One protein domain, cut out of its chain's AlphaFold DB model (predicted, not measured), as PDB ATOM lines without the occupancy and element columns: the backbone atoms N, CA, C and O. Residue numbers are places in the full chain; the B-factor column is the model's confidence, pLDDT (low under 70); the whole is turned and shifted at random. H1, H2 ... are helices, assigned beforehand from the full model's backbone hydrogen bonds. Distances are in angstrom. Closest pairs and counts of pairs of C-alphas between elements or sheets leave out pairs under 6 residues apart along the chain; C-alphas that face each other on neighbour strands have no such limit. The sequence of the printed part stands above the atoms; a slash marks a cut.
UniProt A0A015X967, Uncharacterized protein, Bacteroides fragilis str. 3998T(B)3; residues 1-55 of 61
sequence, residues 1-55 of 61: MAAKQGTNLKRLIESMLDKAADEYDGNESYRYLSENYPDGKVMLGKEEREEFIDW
ATOM      1  N   MET A   1      92.916 135.890 170.141       68.00
ATOM      2  CA  MET A   1      92.206 136.434 171.324       68.00
ATOM      3  C   MET A   1      93.118 137.431 172.015       68.00
ATOM      4  O   MET A   1      94.302 137.133 172.111       68.00
ATOM      5  N   ALA A   2      92.586 138.560 172.489       71.19
ATOM      6  CA  ALA A   2      93.353 139.680 173.056       71.19
ATOM      7  C   ALA A   2      94.412 139.251 174.091       71.19
ATOM      8  O   ALA A   2      95.569 139.653 173.996       71.19
ATOM      9  N   ALA A   3      94.061 138.316 174.982       70.56
ATOM     10  CA  ALA A   3      94.981 137.766 175.979       70.56
ATOM     11  C   ALA A   3      96.211 137.056 175.372       70.56
ATOM     12  O   ALA A   3      97.308 137.177 175.905       70.56
ATOM     13  N   LYS A   4      96.068 136.373 174.223       78.94
ATOM     14  CA  LYS A   4      97.197 135.737 173.506       78.94
ATOM     15  C   LYS A   4      98.150 136.756 172.867       78.94
ATOM     16  O   LYS A   4      99.273 136.401 172.544       78.94
ATOM     17  N   GLN A   5      97.696 137.991 172.665       77.19
ATOM     18  CA  GLN A   5      98.493 139.100 172.132       77.19
ATOM     19  C   GLN A   5      98.998 140.036 173.242       77.19
ATOM     20  O   GLN A   5      99.526 141.101 172.942       77.19
ATOM     21  N   GLY A   6      98.821 139.674 174.521       87.44
ATOM     22  CA  GLY A   6      99.255 140.501 175.650       87.44
ATOM     23  C   GLY A   6      98.518 141.840 175.757       87.44
ATOM     24  O   GLY A   6      99.042 142.785 176.339       87.44
ATOM     25  N   THR A   7      97.314 141.942 175.186       86.88
ATOM     26  CA  THR A   7      96.523 143.178 175.155       86.88
ATOM     27  C   THR A   7      95.129 142.962 175.740       86.88
ATOM     28  O   THR A   7      94.675 141.831 175.932       86.88
ATOM     29  N   ASN A   8      94.430 144.054 176.042       92.31
ATOM     30  CA  ASN A   8      93.037 143.989 176.473       92.31
ATOM     31  C   ASN A   8      92.088 144.014 175.263       92.31
ATOM     32  O   ASN A   8      92.470 144.381 174.150       92.31
ATOM     33  N   LEU A   9      90.837 143.610 175.488       91.12
ATOM     34  CA  LEU A   9      89.843 143.518 174.419       91.12
ATOM     35  C   LEU A   9      89.588 144.872 173.736       91.12
ATOM     36  O   LEU A   9      89.474 144.910 172.518       91.12
ATOM     37  N   LYS A  10      89.565 145.973 174.498       93.56
ATOM     38  CA  LYS A  10      89.369 147.326 173.958       93.56
ATOM     39  C   LYS A  10      90.461 147.690 172.951       93.56
ATOM     40  O   LYS A  10      90.146 148.014 171.816       93.56
ATOM     41  N   ARG A  11      91.734 147.566 173.336       91.56
ATOM     42  CA  ARG A  11      92.879 147.884 172.469       91.56
ATOM     43  C   ARG A  11      92.953 146.967 171.253       91.56
ATOM     44  O   ARG A  11      93.371 147.409 170.190       91.56
ATOM     45  N   LEU A  12      92.547 145.704 171.397       91.25
ATOM     46  CA  LEU A  12      92.422 144.806 170.252       91.25
ATOM     47  C   LEU A  12      91.379 145.328 169.256       91.25
ATOM     48  O   LEU A  12      91.683 145.425 168.074       91.25
ATOM     49  N   ILE A  13      90.183 145.683 169.732       92.44
ATOM     50  CA  ILE A  13      89.111 146.218 168.882       92.44
ATOM     51  C   ILE A  13      89.564 147.506 168.188       92.44
ATOM     52  O   ILE A  13      89.403 147.612 166.979       92.44
ATOM     53  N   GLU A  14      90.190 148.435 168.914       93.00
ATOM     54  CA  GLU A  14      90.735 149.676 168.340       93.00
ATOM     55  C   GLU A  14      91.729 149.377 167.209       93.00
ATOM     56  O   GLU A  14      91.544 149.850 166.096       93.00
ATOM     57  N   SER A  15      92.683 148.466 167.430       91.00
ATOM     58  CA  SER A  15      93.655 148.092 166.391       91.00
ATOM     59  C   SER A  15      93.040 147.409 165.163       91.00
ATOM     60  O   SER A  15      93.623 147.438 164.082       91.00
ATOM     61  N   MET A  16      91.890 146.747 165.321       91.44
ATOM     62  CA  MET A  16      91.163 146.148 164.200       91.44
ATOM     63  C   MET A  16      90.400 147.211 163.411       91.44
ATOM     64  O   MET A  16      90.343 147.119 162.190       91.44
ATOM     65  N   LEU A  17      89.838 148.207 164.099       91.19
ATOM     66  CA  LEU A  17      89.150 149.331 163.467       91.19
ATOM     67  C   LEU A  17      90.125 150.220 162.691       91.19
ATOM     68  O   LEU A  17      89.815 150.568 161.557       91.19
ATOM     69  N   ASP A  18      91.304 150.505 163.250       91.12
ATOM     70  CA  ASP A  18      92.345 151.283 162.566       91.12
ATOM     71  C   ASP A  18      92.761 150.600 161.253       91.12
ATOM     72  O   ASP A  18      92.722 151.206 160.188       91.12
ATOM     73  N   LYS A  19      93.044 149.290 161.299       89.25
ATOM     74  CA  LYS A  19      93.383 148.513 160.095       89.25
ATOM     75  C   LYS A  19      92.258 148.480 159.070       89.25
ATOM     76  O   LYS A  19      92.520 148.596 157.882       89.25
ATOM     77  N   ALA A  20      91.016 148.307 159.518       83.75
ATOM     78  CA  ALA A  20      89.874 148.289 158.615       83.75
ATOM     79  C   ALA A  20      89.680 149.646 157.919       83.75
ATOM     80  O   ALA A  20      89.301 149.672 156.753       83.75
ATOM     81  N   ALA A  21      89.950 150.755 158.614       81.38
ATOM     82  CA  ALA A  21      89.912 152.090 158.028       81.38
ATOM     83  C   ALA A  21      91.042 152.298 157.005       81.38
ATOM     84  O   ALA A  21      90.771 152.780 155.907       81.38
ATOM     85  N   ASP A  22      92.266 151.867 157.324       81.75
ATOM     86  CA  ASP A  22      93.409 151.930 156.401       81.75
ATOM     87  C   ASP A  22      93.172 151.080 155.137       81.75
ATOM     88  O   ASP A  22      93.449 151.504 154.015       81.75
ATOM     89  N   GLU A  23      92.619 149.873 155.294       82.88
ATOM     90  CA  GLU A  23      92.312 148.962 154.183       82.88
ATOM     91  C   GLU A  23      91.123 149.439 153.331       82.88
ATOM     92  O   GLU A  23      91.072 149.155 152.130       82.88
ATOM     93  N   TYR A  24      90.166 150.161 153.924       77.19
ATOM     94  CA  TYR A  24      88.998 150.687 153.215       77.19
ATOM     95  C   TYR A  24      89.400 151.665 152.105       77.19
ATOM     96  O   TYR A  24      88.908 151.543 150.983       77.19
ATOM     97  N   ASP A  25      90.347 152.566 152.378       79.06
ATOM     98  CA  ASP A  25      90.842 153.539 151.393       79.06
ATOM     99  C   ASP A  25      91.537 152.852 150.199       79.06
ATOM    100  O   ASP A  25      91.282 153.154 149.027       79.06
ATOM    101  N   GLY A  26      92.347 151.827 150.486       80.44
ATOM    102  CA  GLY A  26      93.015 151.023 149.461       80.44
ATOM    103  C   GLY A  26      92.041 150.224 148.590       80.44
ATOM    104  O   GLY A  26      92.189 150.184 147.366       80.44
ATOM    105  N   ASN A  27      91.017 149.616 149.197       83.38
ATOM    106  CA  ASN A  27      90.006 148.847 148.470       83.38
ATOM    107  C   ASN A  27      89.127 149.728 147.583       83.38
ATOM    108  O   ASN A  27      88.819 149.335 146.458       83.38
ATOM    109  N   GLU A  28      88.739 150.909 148.058       83.50
ATOM    110  CA  GLU A  28      87.966 151.866 147.265       83.50
ATOM    111  C   GLU A  28      88.767 152.387 146.070       83.50
ATOM    112  O   GLU A  28      88.270 152.391 144.941       83.50
ATOM    113  N   SER A  29      90.041 152.712 146.287       80.50
ATOM    114  CA  SER A  29      90.964 153.090 145.216       80.50
ATOM    115  C   SER A  29      91.132 151.970 144.184       80.50
ATOM    116  O   SER A  29      91.010 152.206 142.980       80.50
ATOM    117  N   TYR A  30      91.341 150.727 144.632       81.62
ATOM    118  CA  TYR A  30      91.438 149.568 143.742       81.62
ATOM    119  C   TYR A  30      90.137 149.320 142.967       81.62
ATOM    120  O   TYR A  30      90.175 149.054 141.764       81.62
ATOM    121  N   ARG A  31      88.977 149.430 143.629       84.69
ATOM    122  CA  ARG A  31      87.658 149.291 142.999       84.69
ATOM    123  C   ARG A  31      87.469 150.322 141.892       84.69
ATOM    124  O   ARG A  31      87.146 149.940 140.771       84.69
ATOM    125  N   TYR A  32      87.729 151.596 142.185       83.88
ATOM    126  CA  TYR A  32      87.599 152.679 141.214       83.88
ATOM    127  C   TYR A  32      88.500 152.467 139.993       83.88
ATOM    128  O   TYR A  32      88.025 152.572 138.860       83.88
ATOM    129  N   LEU A  33      89.775 152.123 140.209       83.00
ATOM    130  CA  LEU A  33      90.717 151.829 139.128       83.00
ATOM    131  C   LEU A  33      90.248 150.628 138.304       83.00
ATOM    132  O   LEU A  33      90.146 150.718 137.090       83.00
ATOM    133  N   SER A  34      89.846 149.537 138.952       81.62
ATOM    134  CA  SER A  34      89.325 148.343 138.282       81.62
ATOM    135  C   SER A  34      88.094 148.627 137.405       81.62
ATOM    136  O   SER A  34      87.936 148.003 136.352       81.62
ATOM    137  N   GLU A  35      87.208 149.532 137.822       85.19
ATOM    138  CA  GLU A  35      85.985 149.881 137.086       85.19
ATOM    139  C   GLU A  35      86.226 150.888 135.950       85.19
ATOM    140  O   GLU A  35      85.633 150.738 134.883       85.19
ATOM    141  N   ASN A  36      87.086 151.891 136.157       84.38
ATOM    142  CA  ASN A  36      87.241 153.025 135.233       84.38
ATOM    143  C   ASN A  36      88.502 152.941 134.360       84.38
ATOM    144  O   ASN A  36      88.503 153.446 133.240       84.38
ATOM    145  N   TYR A  37      89.553 152.288 134.858       78.81
ATOM    146  CA  TYR A  37      90.858 152.129 134.215       78.81
ATOM    147  C   TYR A  37      91.336 150.678 134.370       78.81
ATOM    148  O   TYR A  37      92.256 150.402 135.143       78.81
ATOM    149  N   PRO A  38      90.699 149.714 133.679       69.88
ATOM    150  CA  PRO A  38      90.998 148.288 133.807       69.88
ATOM    151  C   PRO A  38      92.349 147.881 133.187       69.88
ATOM    152  O   PRO A  38      92.517 146.730 132.776       69.88
ATOM    153  N   ASP A  39      93.304 148.803 133.103       67.44
ATOM    154  CA  ASP A  39      94.652 148.571 132.609       67.44
ATOM    155  C   ASP A  39      95.277 147.437 133.436       67.44
ATOM    156  O   ASP A  39      95.277 147.453 134.668       67.44
ATOM    157  N   GLY A  40      95.736 146.382 132.761       65.31
ATOM    158  CA  GLY A  40      96.255 145.179 133.418       65.31
ATOM    159  C   GLY A  40      95.215 144.112 133.799       65.31
ATOM    160  O   GLY A  40      95.610 143.061 134.303       65.31
ATOM    161  N   LYS A  41      93.910 144.292 133.519       71.06
ATOM    162  CA  LYS A  41      92.932 143.174 133.575       71.06
ATOM    163  C   LYS A  41      93.126 142.157 132.453       71.06
ATOM    164  O   LYS A  41      92.720 141.004 132.594       71.06
ATOM    165  N   VAL A  42      93.705 142.591 131.340       73.38
ATOM    166  CA  VAL A  42      94.021 141.751 130.187       73.38
ATOM    167  C   VAL A  42      95.535 141.652 130.089       73.38
ATOM    168  O   VAL A  42      96.241 142.648 130.232       73.38
ATOM    169  N   MET A  43      96.030 140.431 129.893       77.94
ATOM    170  CA  MET A  43      97.450 140.197 129.658       77.94
ATOM    171  C   MET A  43      97.856 140.902 128.361       77.94
ATOM    172  O   MET A  43      97.184 140.716 127.347       77.94
ATOM    173  N   LEU A  44      98.936 141.683 128.404       77.94
ATOM    174  CA  LEU A  44      99.459 142.361 127.219       77.94
ATOM    175  C   LEU A  44      99.791 141.342 126.126       77.94
ATOM    176  O   LEU A  44     100.317 140.255 126.404       77.94
ATOM    177  N   GLY A  45      99.512 141.716 124.879       84.62
ATOM    178  CA  GLY A  45     100.027 140.997 123.722       84.62
ATOM    179  C   GLY A  45     101.558 141.038 123.673       84.62
ATOM    180  O   GLY A  45     102.213 141.765 124.418       84.62
ATOM    181  N   LYS A  46     102.158 140.251 122.773       88.06
ATOM    182  CA  LYS A  46     103.622 140.220 122.626       88.06
ATOM    183  C   LYS A  46     104.192 141.601 122.263       88.06
ATOM    184  O   LYS A  46     105.159 142.023 122.879       88.06
ATOM    185  N   GLU A  47     103.566 142.284 121.308       88.69
ATOM    186  CA  GLU A  47     103.979 143.613 120.831       88.69
ATOM    187  C   GLU A  47     103.799 144.678 121.921       88.69
ATOM    188  O   GLU A  47     104.755 145.357 122.274       88.69
ATOM    189  N   GLU A  48     102.622 144.742 122.553       85.69
ATOM    190  CA  GLU A  48     102.358 145.682 123.656       85.69
ATOM    191  C   GLU A  48     103.305 145.474 124.848       85.69
ATOM    192  O   GLU A  48     103.711 146.428 125.507       85.69
ATOM    193  N   ARG A  49     103.679 144.222 125.139       86.25
ATOM    194  CA  ARG A  49     104.665 143.909 126.177       86.25
ATOM    195  C   ARG A  49     106.052 144.428 125.806       86.25
ATOM    196  O   ARG A  49     106.722 144.979 126.673       86.25
ATOM    197  N   GLU A  50     106.488 144.233 124.564       90.12
ATOM    198  CA  GLU A  50     107.780 144.736 124.079       90.12
ATOM    199  C   GLU A  50     107.827 146.271 124.143       90.12
ATOM    200  O   GLU A  50     108.778 146.824 124.694       90.12
ATOM    201  N   GLU A  51     106.766 146.953 123.701       89.56
ATOM    202  CA  GLU A  51     106.632 148.414 123.801       89.56
ATOM    203  C   GLU A  51     106.627 148.905 125.255       89.56
ATOM    204  O   GLU A  51     107.272 149.899 125.587       89.56
ATOM    205  N   PHE A  52     105.934 148.198 126.150       86.50
ATOM    206  CA  PHE A  52     105.889 148.544 127.569       86.50
ATOM    207  C   PHE A  52     107.254 148.388 128.255       86.50
ATOM    208  O   PHE A  52     107.643 149.224 129.072       86.50
ATOM    209  N   ILE A  53     107.994 147.329 127.920       89.31
ATOM    210  CA  ILE A  53     109.347 147.082 128.433       89.31
ATOM    211  C   ILE A  53     110.321 148.159 127.935       89.31
ATOM    212  O   ILE A  53     111.110 148.670 128.736       89.31
ATOM    213  N   ASP A  54     110.223 148.548 126.659       91.44
ATOM    214  CA  ASP A  54     111.008 149.644 126.079       91.44
ATOM    215  C   ASP A  54     110.683 150.987 126.749       91.44
ATOM    216  O   ASP A  54     111.587 151.701 127.187       91.44
ATOM    217  N   TRP A  55     109.393 151.284 126.954       90.50
ATOM    218  CA  TRP A  55     108.942 152.477 127.678       90.50
ATOM    219  C   TRP A  55     109.478 152.540 129.117       90.50
ATOM    220  O   TRP A  55     109.892 153.604 129.581       90.50
TER     221      TRP A  55
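Overview. This is residues 1 to 55 of the 61 residues of an uncharacterized protein of Bacteroides fragilis str. 3998T(B)3 (UniProt A0A015X967). One long helix, H2, makes most of a thin rod, with the very short helix H1 at its first end and a separate helix, H3, beyond its last end, set crosswise to H2. A short link of residues 37 to 45 leads from H2 to H3, and H3 packs on no other helix. The printed part has 55 residues with three named helices, in the order H1, H2, H3, and no named strand; the class is all helix. The whole is extended, with a radius of gyration of the C-alphas of 20.1 A and spans of 57 by 23 by 17 A.

Along the chain. H2, residues 9 to 36, is 40.4 A long from C-alpha 9 at (89.843, 143.518, 174.419) to C-alpha 36 at (87.241, 153.025, 135.233). H1 is residues 2 to 5. H3, residues 46 to 55, measures 14.3 A and ends with C-alpha 55 at (108.942, 152.477, 127.678).

Arrangement. H1 and H2 touch only at the corner by their tight link of 3 residues, and only just, with 3 pairs of C-alphas within 8 A. Their closest C-alphas, those of Ala 2 and Leu 9, are 5.4 A apart, and H2 touches H1 with residues 9 to 12 alone. H3 is apart from H2 and from H1. Residues 14 to 43, of which 14 to 36 belong to H2, stand free, as do residues 45 to 51, of which 46 to 51 belong to H3. Each O i to N i+4 pair is within hydrogen-bond range in H3, and 22 of 24 are in H2; H1 is too short for such a pair.

Size, cuts and confidence. The C-alphas farthest apart, those of Asn 8 and Glu 47, are 56.7 A apart. The printed part has no cut, and no link is long. The mean pLDDT of the printed part is 83.5; residue 1 and residues 38 to 40 are under 70.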